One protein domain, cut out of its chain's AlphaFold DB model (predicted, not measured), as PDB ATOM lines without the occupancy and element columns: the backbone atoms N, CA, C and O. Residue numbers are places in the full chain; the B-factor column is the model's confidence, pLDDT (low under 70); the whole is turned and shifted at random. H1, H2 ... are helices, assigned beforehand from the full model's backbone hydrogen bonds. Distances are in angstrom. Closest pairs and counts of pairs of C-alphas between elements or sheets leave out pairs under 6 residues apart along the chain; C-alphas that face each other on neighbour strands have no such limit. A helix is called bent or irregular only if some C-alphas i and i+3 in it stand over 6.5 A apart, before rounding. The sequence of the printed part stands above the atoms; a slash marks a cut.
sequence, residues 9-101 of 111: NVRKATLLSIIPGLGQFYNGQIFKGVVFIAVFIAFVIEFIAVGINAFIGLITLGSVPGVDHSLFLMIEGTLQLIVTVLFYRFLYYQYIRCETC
ATOM      1  N   ASN A   9      32.598   9.923  47.973       53.31
ATOM      2  CA  ASN A   9      31.584   9.272  47.125       53.31
ATOM      3  C   ASN A   9      32.017   7.899  46.584       53.31
ATOM      4  O   ASN A   9      31.176   7.016  46.436       53.31
ATOM      5  N   VAL A  10      33.321   7.678  46.386       52.44
ATOM      6  CA  VAL A  10      33.859   6.408  45.865       52.44
ATOM      7  C   VAL A  10      33.655   5.274  46.876       52.44
ATOM      8  O   VAL A  10      33.189   4.197  46.525       52.44
ATOM      9  N   ARG A  11      33.866   5.544  48.172       49.44
ATOM     10  CA  ARG A  11      33.679   4.553  49.248       49.44
ATOM     11  C   ARG A  11      32.236   4.065  49.410       49.44
ATOM     12  O   ARG A  11      32.030   2.904  49.749       49.44
ATOM     13  N   LYS A  12      31.237   4.926  49.178       50.78
ATOM     14  CA  LYS A  12      29.821   4.518  49.238       50.78
ATOM     15  C   LYS A  12      29.440   3.624  48.059       50.78
ATOM     16  O   LYS A  12      28.691   2.674  48.258       50.78
ATOM     17  N   ALA A  13      29.994   3.881  46.874       50.78
ATOM     18  CA  ALA A  13      29.797   3.027  45.709       50.78
ATOM     19  C   ALA A  13      30.418   1.628  45.900       50.78
ATOM     20  O   ALA A  13      29.795   0.635  45.538       50.78
ATOM     21  N   THR A  14      31.581   1.536  46.556       53.66
ATOM     22  CA  THR A  14      32.253   0.257  46.869       53.66
ATOM     23  C   THR A  14      31.587  -0.530  48.006       53.66
ATOM     24  O   THR A  14      31.610  -1.756  48.012       53.66
ATOM     25  N   LEU A  15      30.980   0.139  48.992       52.66
ATOM     26  CA  LEU A  15      30.241  -0.552  50.059       52.66
ATOM     27  C   LEU A  15      28.903  -1.119  49.559       52.66
ATOM     28  O   LEU A  15      28.459  -2.156  50.043       52.66
ATOM     29  N   LEU A  16      28.270  -0.476  48.573       51.59
ATOM     30  CA  LEU A  16      26.995  -0.934  48.016       51.59
ATOM     31  C   LEU A  16      27.115  -1.993  46.913       51.59
ATOM     32  O   LEU A  16      26.109  -2.606  46.560       51.59
ATOM     33  N   SER A  17      28.317  -2.264  46.403       53.84
ATOM     34  CA  SER A  17      28.570  -3.387  45.490       53.84
ATOM     35  C   SER A  17      28.616  -4.753  46.185       53.84
ATOM     36  O   SER A  17      28.725  -5.767  45.503       53.84
ATOM     37  N   ILE A  18      28.517  -4.801  47.520       58.84
ATOM     38  CA  ILE A  18      28.466  -6.059  48.284       58.84
ATOM     39  C   ILE A  18      27.182  -6.841  47.978       58.84
ATOM     40  O   ILE A  18      27.197  -8.071  47.973       58.84
ATOM     41  N   ILE A  19      26.080  -6.144  47.687       67.62
ATOM     42  CA  ILE A  19      24.815  -6.780  47.324       67.62
ATOM     43  C   ILE A  19      24.693  -6.792  45.792       67.62
ATOM     44  O   ILE A  19      24.742  -5.721  45.170       67.62
ATOM     45  N   PRO A  20      24.516  -7.968  45.163       72.00
ATOM     46  CA  PRO A  20      24.395  -8.071  43.714       72.00
ATOM     47  C   PRO A  20      23.243  -7.200  43.192       72.00
ATOM     48  O   PRO A  20      22.129  -7.222  43.709       72.00
ATOM     49  N   GLY A  21      23.535  -6.394  42.169       71.19
ATOM     50  CA  GLY A  21      22.572  -5.512  41.505       71.19
ATOM     51  C   GLY A  21      22.398  -4.116  42.115       71.19
ATOM     52  O   GLY A  21      22.165  -3.184  41.349       71.19
ATOM     53  N   LEU A  22      22.609  -3.904  43.424       71.56
ATOM     54  CA  LEU A  22      22.432  -2.575  44.041       71.56
ATOM     55  C   LEU A  22      23.425  -1.534  43.504       71.56
ATOM     56  O   LEU A  22      23.016  -0.437  43.134       71.56
ATOM     57  N   GLY A  23      24.699  -1.896  43.343       68.81
ATOM     58  CA  GLY A  23      25.712  -1.008  42.754       68.81
ATOM     59  C   GLY A  23      25.414  -0.565  41.309       68.81
ATOM     60  O   GLY A  23      25.886   0.485  40.878       68.81
ATOM     61  N   GLN A  24      24.586  -1.307  40.563       69.12
ATOM     62  CA  GLN A  24      24.223  -0.956  39.182       69.12
ATOM     63  C   GLN A  24      23.184   0.175  39.113       69.12
ATOM     64  O   GLN A  24      23.210   0.965  38.166       69.12
ATOM     65  N   PHE A  25      22.323   0.315  40.131       69.81
ATOM     66  CA  PHE A  25      21.385   1.443  40.235       69.81
ATOM     67  C   PHE A  25      22.118   2.768  40.462       69.81
ATOM     68  O   PHE A  25      21.747   3.782  39.876       69.81
ATOM     69  N   TYR A  26      23.208   2.748  41.237       66.31
ATOM     70  CA  TYR A  26      24.060   3.926  41.456       66.31
ATOM     71  C   TYR A  26      24.766   4.390  40.182       66.31
ATOM     72  O   TYR A  26      25.054   5.574  40.036       66.31
ATOM     73  N   ASN A  27      25.001   3.473  39.242       67.62
ATOM     74  CA  ASN A  27      25.645   3.758  37.964       67.62
ATOM     75  C   ASN A  27      24.650   4.092  36.832       67.62
ATOM     76  O   ASN A  27      25.026   4.122  35.661       67.62
ATOM     77  N   GLY A  28      23.358   4.263  37.146       68.38
ATOM     78  CA  GLY A  28      22.310   4.528  36.153       68.38
ATOM     79  C   GLY A  28      22.001   3.351  35.216       68.38
ATOM     80  O   GLY A  28      21.197   3.490  34.298       68.38
ATOM     81  N   GLN A  29      22.587   2.169  35.444       72.06
ATOM     82  CA  GLN A  29      22.367   0.966  34.635       72.06
ATOM     83  C   GLN A  29      21.214   0.137  35.215       72.06
ATOM     84  O   GLN A  29      21.389  -1.004  35.647       72.06
ATOM     85  N   ILE A  30      20.017   0.730  35.208       75.62
ATOM     86  CA  ILE A  30      18.808   0.183  35.845       75.62
ATOM     87  C   ILE A  30      18.469  -1.213  35.317       75.62
ATOM     88  O   ILE A  30      18.221  -2.118  36.108       75.62
ATOM     89  N   PHE A  31      18.530  -1.425  33.999       78.19
ATOM     90  CA  PHE A  31      18.214  -2.722  33.395       78.19
ATOM     91  C   PHE A  31      19.095  -3.851  33.944       78.19
ATOM     92  O   PHE A  31      18.592  -4.887  34.371       78.19
ATOM     93  N   LYS A  32      20.415  -3.630  34.003       75.31
ATOM     94  CA  LYS A  32      21.345  -4.623  34.551       75.31
ATOM     95  C   LYS A  32      21.087  -4.841  36.038       75.31
ATOM     96  O   LYS A  32      20.991  -5.986  36.463       75.31
ATOM     97  N   GLY A  33      20.914  -3.766  36.809       81.00
ATOM     98  CA  GLY A  33      20.616  -3.851  38.242       81.00
ATOM     99  C   GLY A  33      19.373  -4.680  38.554       81.00
ATOM    100  O   GLY A  33      19.429  -5.553  39.418       81.00
ATOM    101  N   VAL A  34      18.287  -4.473  37.806       85.50
ATOM    102  CA  VAL A  34      17.043  -5.243  37.951       85.50
ATOM    103  C   VAL A  34      17.268  -6.725  37.653       85.50
ATOM    104  O   VAL A  34      16.831  -7.560  38.438       85.50
ATOM    105  N   VAL A  35      17.989  -7.067  36.579       86.06
ATOM    106  CA  VAL A  35      18.296  -8.469  36.239       86.06
ATOM    107  C   VAL A  35      19.107  -9.146  37.350       86.06
ATOM    108  O   VAL A  35      18.766 -10.250  37.767       86.06
ATOM    109  N   PHE A  36      20.139  -8.481  37.880       84.94
ATOM    110  CA  PHE A  36      20.955  -9.023  38.972       84.94
ATOM    111  C   PHE A  36      20.147  -9.241  40.261       84.94
ATOM    112  O   PHE A  36      20.277 -10.295  40.884       84.94
ATOM    113  N   ILE A  37      19.287  -8.288  40.639       86.88
ATOM    114  CA  ILE A  37      18.411  -8.429  41.814       86.88
ATOM    115  C   ILE A  37      17.381  -9.545  41.602       86.88
ATOM    116  O   ILE A  37      17.154 -10.340  42.511       86.88
ATOM    117  N   ALA A  38      16.775  -9.640  40.417       90.50
ATOM    118  CA  ALA A  38      15.782 -10.669  40.116       90.50
ATOM    119  C   ALA A  38      16.378 -12.083  40.216       90.50
ATOM    120  O   ALA A  38      15.790 -12.949  40.861       90.50
ATOM    121  N   VAL A  39      17.570 -12.298  39.648       89.94
ATOM    122  CA  VAL A  39      18.294 -13.578  39.749       89.94
ATOM    123  C   VAL A  39      18.664 -13.890  41.202       89.94
ATOM    124  O   VAL A  39      18.510 -15.028  41.638       89.94
ATOM    125  N   PHE A  40      19.102 -12.887  41.970       89.56
ATOM    126  CA  PHE A  40      19.417 -13.055  43.389       89.56
ATOM    127  C   PHE A  40      18.197 -13.492  44.207       89.56
ATOM    128  O   PHE A  40      18.273 -14.463  44.954       89.56
ATOM    129  N   ILE A  41      17.057 -12.816  44.039       92.56
ATOM    130  CA  ILE A  41      15.817 -13.153  44.750       92.56
ATOM    131  C   ILE A  41      15.320 -14.544  44.346       92.56
ATOM    132  O   ILE A  41      14.960 -15.331  45.218       92.56
ATOM    133  N   ALA A  42      15.332 -14.865  43.049       92.94
ATOM    134  CA  ALA A  42      14.926 -16.179  42.557       92.94
ATOM    135  C   ALA A  42      15.775 -17.303  43.168       92.94
ATOM    136  O   ALA A  42      15.222 -18.297  43.631       92.94
ATOM    137  N   PHE A  43      17.098 -17.111  43.242       91.94
ATOM    138  CA  PHE A  43      17.999 -18.058  43.895       91.94
ATOM    139  C   PHE A  43      17.706 -18.196  45.392       91.94
ATOM    140  O   PHE A  43      17.638 -19.307  45.891       91.94
ATOM    141  N   VAL A  44      17.488 -17.096  46.120       92.69
ATOM    142  CA  VAL A  44      17.179 -17.164  47.561       92.69
ATOM    143  C   VAL A  44      15.880 -17.931  47.824       92.69
ATOM    144  O   VAL A  44      15.830 -18.749  48.741       92.69
ATOM    145  N   ILE A  45      14.837 -17.690  47.024       94.88
ATOM    146  CA  ILE A  45      13.556 -18.402  47.148       94.88
ATOM    147  C   ILE A  45      13.748 -19.896  46.873       94.88
ATOM    148  O   ILE A  45      13.306 -20.723  47.669       94.88
ATOM    149  N   GLU A  46      14.424 -20.239  45.776       93.56
ATOM    150  CA  GLU A  46      14.718 -21.627  45.406       93.56
ATOM    151  C   GLU A  46      15.554 -22.341  46.475       93.56
ATOM    152  O   GLU A  46      15.208 -23.444  46.904       93.56
ATOM    153  N   PHE A  47      16.585 -21.674  46.988       91.88
ATOM    154  CA  PHE A  47      17.496 -22.231  47.976       91.88
ATOM    155  C   PHE A  47      16.788 -22.540  49.297       91.88
ATOM    156  O   PHE A  47      17.035 -23.579  49.905       91.88
ATOM    157  N   ILE A  48      15.889 -21.659  49.749       93.50
ATOM    158  CA  ILE A  48      15.114 -21.885  50.975       93.50
ATOM    159  C   ILE A  48      14.067 -22.985  50.766       93.50
ATOM    160  O   ILE A  48      13.881 -23.820  51.648       93.50
ATOM    161  N   ALA A  49      13.379 -22.990  49.621       91.62
ATOM    162  CA  ALA A  49      12.293 -23.929  49.354       91.62
ATOM    163  C   ALA A  49      12.791 -25.362  49.095       91.62
ATOM    164  O   ALA A  49      12.220 -26.322  49.611       91.62
ATOM    165  N   VAL A  50      13.852 -25.501  48.299       88.62
ATOM    166  CA  VAL A  50      14.357 -26.788  47.800       88.62
ATOM    167  C   VAL A  50      15.785 -27.024  48.273       88.62
ATOM    168  O   VAL A  50      16.090 -28.092  48.807       88.62
ATOM    169  N   GLY A  51      16.649 -26.016  48.151       89.50
ATOM    170  CA  GLY A  51      18.084 -26.199  48.328       89.50
ATOM    171  C   GLY A  51      18.521 -26.695  49.699       89.50
ATOM    172  O   GLY A  51      19.344 -27.605  49.772       89.50
ATOM    173  N   ILE A  52      17.947 -26.177  50.787       89.75
ATOM    174  CA  ILE A  52      18.261 -26.638  52.151       89.75
ATOM    175  C   ILE A  52      17.986 -28.142  52.290       89.75
ATOM    176  O   ILE A  52      18.849 -28.888  52.753       89.75
ATOM    177  N   ASN A  53      16.811 -28.596  51.848       87.12
ATOM    178  CA  ASN A  53      16.426 -30.004  51.933       87.12
ATOM    179  C   ASN A  53      17.299 -30.877  51.021       87.12
ATOM    180  O   ASN A  53      17.744 -31.942  51.446       87.12
ATOM    181  N   ALA A  54      17.617 -30.396  49.817       88.44
ATOM    182  CA  ALA A  54      18.491 -31.084  48.871       88.44
ATOM    183  C   ALA A  54      19.928 -31.246  49.408       88.44
ATOM    184  O   ALA A  54      20.525 -32.314  49.270       88.44
ATOM    185  N   PHE A  55      20.480 -30.232  50.087       88.50
ATOM    186  CA  PHE A  55      21.800 -30.327  50.725       88.50
ATOM    187  C   PHE A  55      21.813 -31.295  51.905       88.50
ATOM    188  O   PHE A  55      22.737 -32.100  52.030       88.50
ATOM    189  N   ILE A  56      20.787 -31.246  52.760       85.81
ATOM    190  CA  ILE A  56      20.652 -32.184  53.879       85.81
ATOM    191  C   ILE A  56      20.510 -33.614  53.342       85.81
ATOM    192  O   ILE A  56      21.190 -34.519  53.826       85.81
ATOM    193  N   GLY A  57      19.699 -33.823  52.303       83.12
ATOM    194  CA  GLY A  57      19.533 -35.113  51.632       83.12
ATOM    195  C   GLY A  57      20.825 -35.652  51.011       83.12
ATOM    196  O   GLY A  57      21.125 -36.837  51.148       83.12
ATOM    197  N   LEU A  58      21.636 -34.777  50.407       84.75
ATOM    198  CA  LEU A  58      22.923 -35.148  49.815       84.75
ATOM    199  C   LEU A  58      23.976 -35.517  50.866       84.75
ATOM    200  O   LEU A  58      24.724 -36.464  50.655       84.75
ATOM    201  N   ILE A  59      24.033 -34.802  51.997       82.75
ATOM    202  CA  ILE A  59      24.989 -35.082  53.087       82.75
ATOM    203  C   ILE A  59      24.579 -36.323  53.885       82.75
ATOM    204  O   ILE A  59      25.434 -37.090  54.321       82.75
ATOM    205  N   THR A  60      23.278 -36.531  54.084       80.00
ATOM    206  CA  THR A  60      22.764 -37.687  54.836       80.00
ATOM    207  C   THR A  60      22.732 -38.976  54.014       80.00
ATOM    208  O   THR A  60      22.516 -40.034  54.597       80.00
ATOM    209  N   LEU A  61      22.945 -38.900  52.688       68.81
ATOM    210  CA  LEU A  61      22.912 -40.006  51.709       68.81
ATOM    211  C   LEU A  61      21.650 -40.902  51.782       68.81
ATOM    212  O   LEU A  61      21.609 -41.985  51.194       68.81
ATOM    213  N   GLY A  62      20.593 -40.429  52.451       63.25
ATOM    214  CA  GLY A  62      19.413 -41.210  52.818       63.25
ATOM    215  C   GLY A  62      19.571 -41.896  54.180       63.25
ATOM    216  O   GLY A  62      20.381 -42.798  54.359       63.25
ATOM    217  N   SER A  63      18.743 -41.502  55.150       63.28
ATOM    218  CA  SER A  63      18.711 -42.074  56.506       63.28
ATOM    219  C   SER A  63      17.967 -43.416  56.609       63.28
ATOM    220  O   SER A  63      17.962 -44.029  57.675       63.28
ATOM    221  N   VAL A  64      17.350 -43.890  55.519       62.06
ATOM    222  CA  VAL A  64      16.592 -45.149  55.465       62.06
ATOM    223  C   VAL A  64      16.998 -45.928  54.206       62.06
ATOM    224  O   VAL A  64      16.726 -45.463  53.098       62.06
ATOM    225  N   PRO A  65      17.671 -47.087  54.337       55.41
ATOM    226  CA  PRO A  65      18.107 -47.874  53.194       55.41
ATOM    227  C   PRO A  65      17.001 -48.824  52.719       55.41
ATOM    228  O   PRO A  65      16.417 -49.558  53.515       55.41
ATOM    229  N   GLY A  66      16.791 -48.866  51.402       59.75
ATOM    230  CA  GLY A  66      15.997 -49.894  50.731       59.75
ATOM    231  C   GLY A  66      14.795 -49.332  49.980       59.75
ATOM    232  O   GLY A  66      13.888 -48.778  50.586       59.75
ATOM    233  N   VAL A  67      14.775 -49.585  48.667       60.69
ATOM    234  CA  VAL A  67      13.690 -49.306  47.708       60.69
ATOM    235  C   VAL A  67      13.682 -47.858  47.159       60.69
ATOM    236  O   VAL A  67      12.879 -47.014  47.523       60.69
ATOM    237  N   ASP A  68      14.624 -47.573  46.252       51.41
ATOM    238  CA  ASP A  68      14.543 -46.545  45.188       51.41
ATOM    239  C   ASP A  68      14.511 -45.039  45.528       51.41
ATOM    240  O   ASP A  68      14.151 -44.231  44.673       51.41
ATOM    241  N   HIS A  69      14.924 -44.590  46.717       67.62
ATOM    242  CA  HIS A  69      14.881 -43.147  47.062       67.62
ATOM    243  C   HIS A  69      16.248 -42.447  47.156       67.62
ATOM    244  O   HIS A  69      16.320 -41.223  47.061       67.62
ATOM    245  N   SER A  70      17.356 -43.189  47.235       73.12
ATOM    246  CA  SER A  70      18.709 -42.606  47.315       73.12
ATOM    247  C   SER A  70      19.152 -41.918  46.018       73.12
ATOM    248  O   SER A  70      19.813 -40.883  46.062       73.12
ATOM    249  N   LEU A  71      18.763 -42.457  44.855       80.25
ATOM    250  CA  LEU A  71      19.076 -41.853  43.554       80.25
ATOM    251  C   LEU A  71      18.351 -40.512  43.384       80.25
ATOM    252  O   LEU A  71      18.936 -39.561  42.878       80.25
ATOM    253  N   PHE A  72      17.111 -40.416  43.865       80.38
ATOM    254  CA  PHE A  72      16.332 -39.182  43.833       80.38
ATOM    255  C   PHE A  72      16.973 -38.088  44.705       80.38
ATOM    256  O   PHE A  72      17.251 -37.001  44.204       80.38
ATOM    257  N   LEU A  73      17.349 -38.419  45.947       82.00
ATOM    258  CA  LEU A  73      18.082 -37.525  46.859       82.00
ATOM    259  C   LEU A  73      19.422 -37.046  46.270       82.00
ATOM    260  O   LEU A  73      19.771 -35.870  46.381       82.00
ATOM    261  N   MET A  74      20.172 -37.936  45.611       86.00
ATOM    262  CA  MET A  74      21.422 -37.564  44.940       86.00
ATOM    263  C   MET A  74      21.195 -36.657  43.729       86.00
ATOM    264  O   MET A  74      21.987 -35.738  43.522       86.00
ATOM    265  N   ILE A  75      20.154 -36.891  42.926       89.06
ATOM    266  CA  ILE A  75      19.836 -36.034  41.776       89.06
ATOM    267  C   ILE A  75      19.423 -34.642  42.250       89.06
ATOM    268  O   ILE A  75      19.988 -33.663  41.768       89.06
ATOM    269  N   GLU A  76      18.504 -34.544  43.211       88.06
ATOM    270  CA  GLU A  76      18.073 -33.258  43.776       88.06
ATOM    271  C   GLU A  76      19.254 -32.495  44.380       88.06
ATOM    272  O   GLU A  76      19.479 -31.327  44.065       88.06
ATOM    273  N   GLY A  77      20.079 -33.177  45.177       88.88
ATOM    274  CA  GLY A  77      21.271 -32.583  45.765       88.88
ATOM    275  C   GLY A  77      22.317 -32.154  44.734       88.88
ATOM    276  O   GLY A  77      22.905 -31.083  44.864       88.88
ATOM    277  N   THR A  78      22.545 -32.948  43.683       90.88
ATOM    278  CA  THR A  78      23.526 -32.618  42.633       90.88
ATOM    279  C   THR A  78      23.036 -31.464  41.762       90.88
ATOM    280  O   THR A  78      23.828 -30.584  41.430       90.88
ATOM    281  N   LEU A  79      21.741 -31.418  41.431       92.31
ATOM    282  CA  LEU A  79      21.131 -30.275  40.749       92.31
ATOM    283  C   LEU A  79      21.281 -29.003  41.587       92.31
ATOM    284  O   LEU A  79      21.755 -27.997  41.056       92.31
ATOM    285  N   GLN A  80      21.004 -29.066  42.895       93.00
ATOM    286  CA  GLN A  80      21.231 -27.934  43.795       93.00
ATOM    287  C   GLN A  80      22.701 -27.497  43.807       93.00
ATOM    288  O   GLN A  80      23.003 -26.300  43.797       93.00
ATOM    289  N   LEU A  81      23.635 -28.451  43.808       92.19
ATOM    290  CA  LEU A  81      25.074 -28.187  43.796       92.19
ATOM    291  C   LEU A  81      25.488 -27.474  42.500       92.19
ATOM    292  O   LEU A  81      26.174 -26.454  42.551       92.19
ATOM    293  N   ILE A  82      25.007 -27.946  41.345       94.50
ATOM    294  CA  ILE A  82      25.240 -27.310  40.041       94.50
ATOM    295  C   ILE A  82      24.686 -25.881  40.035       94.50
ATOM    296  O   ILE A  82      25.414 -24.951  39.687       94.50
ATOM    297  N   VAL A  83      23.432 -25.682  40.459       92.88
ATOM    298  CA  VAL A  83      22.795 -24.354  40.527       92.88
ATOM    299  C   VAL A  83      23.587 -23.420  41.443       92.88
ATOM    300  O   VAL A  83      23.886 -22.286  41.067       92.88
ATOM    301  N   THR A  84      24.014 -23.907  42.607       92.06
ATOM    302  CA  THR A  84      24.807 -23.135  43.574       92.06
ATOM    303  C   THR A  84      26.178 -22.749  43.008       92.06
ATOM    304  O   THR A  84      26.617 -21.612  43.181       92.06
ATOM    305  N   VAL A  85      26.849 -23.645  42.275       94.31
ATOM    306  CA  VAL A  85      28.124 -23.342  41.601       94.31
ATOM    307  C   VAL A  85      27.936 -22.307  40.492       94.31
ATOM    308  O   VAL A  85      28.734 -21.372  40.388       94.31
ATOM    309  N   LEU A  86      26.883 -22.427  39.679       93.12
ATOM    310  CA  LEU A  86      26.559 -21.443  38.640       93.12
ATOM    311  C   LEU A  86      26.261 -20.070  39.247       93.12
ATOM    312  O   LEU A  86      26.746 -19.054  38.746       93.12
ATOM    313  N   PHE A  87      25.533 -20.039  40.362       91.12
ATOM    314  CA  PHE A  87      25.253 -18.818  41.102       91.12
ATOM    315  C   PHE A  87      26.526 -18.198  41.692       91.12
ATOM    316  O   PHE A  87      26.762 -17.001  41.532       91.12
ATOM    317  N   TYR A  88      27.415 -18.996  42.289       90.56
ATOM    318  CA  TYR A  88      28.701 -18.500  42.782       90.56
ATOM    319  C   TYR A  88      29.583 -17.969  41.646       90.56
ATOM    320  O   TYR A  88      30.207 -16.917  41.776       90.56
ATOM    321  N   ARG A  89      29.592 -18.641  40.488       91.50
ATOM    322  CA  ARG A  89      30.288 -18.164  39.287       91.50
ATOM    323  C   ARG A  89      29.713 -16.833  38.797       91.50
ATOM    324  O   ARG A  89      30.479 -15.947  38.426       91.50
ATOM    325  N   PHE A  90      28.393 -16.670  38.830       87.31
ATOM    326  CA  PHE A  90      27.712 -15.413  38.523       87.31
ATOM    327  C   PHE A  90      28.088 -14.291  39.505       87.31
ATOM    328  O   PHE A  90      28.429 -13.191  39.068       87.31
ATOM    329  N   LEU A  91      28.125 -14.575  40.812       85.12
ATOM    330  CA  LEU A  91      28.597 -13.628  41.828       85.12
ATOM    331  C   LEU A  91      30.072 -13.256  41.636       85.12
ATOM    332  O   LEU A  91      30.425 -12.084  41.735       85.12
ATOM    333  N   TYR A  92      30.928 -14.222  41.306       85.88
ATOM    334  CA  TYR A  92      32.343 -13.988  41.019       85.88
ATOM    335  C   TYR A  92      32.539 -13.090  39.789       85.88
ATOM    336  O   TYR A  92      33.323 -12.142  39.824       85.88
ATOM    337  N   TYR A  93      31.777 -13.322  38.715       83.62
ATOM    338  CA  TYR A  93      31.777 -12.426  37.559       83.62
ATOM    339  C   TYR A  93      31.282 -11.019  37.914       83.62
ATOM    340  O   TYR A  93      31.867 -10.039  37.457       83.62
ATOM    341  N   GLN A  94      30.242 -10.895  38.747       76.44
ATOM    342  CA  GLN A  94      29.774  -9.599  39.245       76.44
ATOM    343  C   GLN A  94      30.850  -8.889  40.080       76.44
ATOM    344  O   GLN A  94      31.027  -7.678  39.934       76.44
ATOM    345  N   TYR A  95      31.582  -9.627  40.915       74.44
ATOM    346  CA  TYR A  95      32.674  -9.095  41.724       74.44
ATOM    347  C   TYR A  95      33.794  -8.515  40.848       74.44
ATOM    348  O   TYR A  95      34.196  -7.372  41.051       74.44
ATOM    349  N   ILE A  96      34.223  -9.241  39.809       71.06
ATOM    350  CA  ILE A  96      35.247  -8.762  38.862       71.06
ATOM    351  C   ILE A  96      34.743  -7.579  38.025       71.06
ATOM    352  O   ILE A  96      35.487  -6.639  37.769       71.06
ATOM    353  N   ARG A  97      33.470  -7.575  37.609       64.62
ATOM    354  CA  ARG A  97      32.894  -6.517  36.757       64.62
ATOM    355  C   ARG A  97      32.550  -5.228  37.520       64.62
ATOM    356  O   ARG A  97      31.942  -4.317  36.949       64.62
ATOM    357  N   CYS A  98      32.954  -5.104  38.786       54.09
ATOM    358  CA  CYS A  98      32.830  -3.884  39.586       54.09
ATOM    359  C   CYS A  98      33.817  -2.772  39.151       54.09
ATOM    360  O   CYS A  98      34.352  -2.040  39.973       54.09
ATOM    361  N   GLU A  99      34.051  -2.627  37.849       51.12
ATOM    362  CA  GLU A  99      34.890  -1.587  37.236       51.12
ATOM    363  C   GLU A  99      34.028  -0.479  36.603       51.12
ATOM    364  O   GLU A  99      34.419   0.681  36.515       51.12
ATOM    365  N   THR A 100      32.764  -0.794  36.296       47.59
ATOM    366  CA  THR A 100      31.833   0.119  35.608       47.59
ATOM    367  C   THR A 100      31.421   1.352  36.430       47.59
ATOM    368  O   THR A 100      30.591   2.128  35.972       47.59
ATOM    369  N   CYS A 101      31.939   1.543  37.647       50.50
ATOM    370  CA  CYS A 101      31.666   2.736  38.450       50.50
ATOM    371  C   CYS A 101      32.571   3.929  38.081       50.50
ATOM    372  O   CYS A 101      32.287   5.049  38.505       50.50
TER     373      CYS A 101
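AT A GLANCE: This is residues 9 to 101 of the 111 residues of the protein "Maltodextrin transport system permease protein mdxF" of Listeria cornellensis FSL F6-0969 (UniProt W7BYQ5). A narrow rod: bent helix H3 and helix H4 run back past each other, arm H3b packing on H4, with short H1 and H2 at one end and residues 63 to 68 sticking out at the other. The 93 printed residues hold four named helices, H1 to H4 in order, all helix. The whole is loose, radius of gyration of the C-alphas 17.8 A, spanning 61 by 19 by 16 A.

HOW THE PARTS SIT: H3, residues 30 to 60, was assigned as one helix by its hydrogen bonds but is bent, C-alphas 49 and 52 being 7.1 A apart; arms H3a, 30 to 49, and H3b, 52 to 60, stand at a steep 50 degrees. H3b touches H4, residues 70 to 96, with H4's residues 73 to 81 alone; the closest C-alphas, Ala 54 and Gly 77, are 4.4 A apart. H3a and H4 are close but not clearly touching. H2, residues 22 to 26, touches H3a and H1, residues 9 to 16. H2 has 0 of 1 O i to N i+4 and 1 of 2 O i to N i+3 pairs within hydrogen-bond range.

IN THESE COORDINATES: H3a, 28.4 A, begins at C-alpha 30 (18.808, 0.183, 35.845); H4, 38.6 A, ends at C-alpha 96 (35.247, -8.762, 38.862).

THE WHOLE: The printed part has no cut. Residues 9 to 19, 23 to 28, 61 to 69 and 97 to 101 have pLDDT under 70.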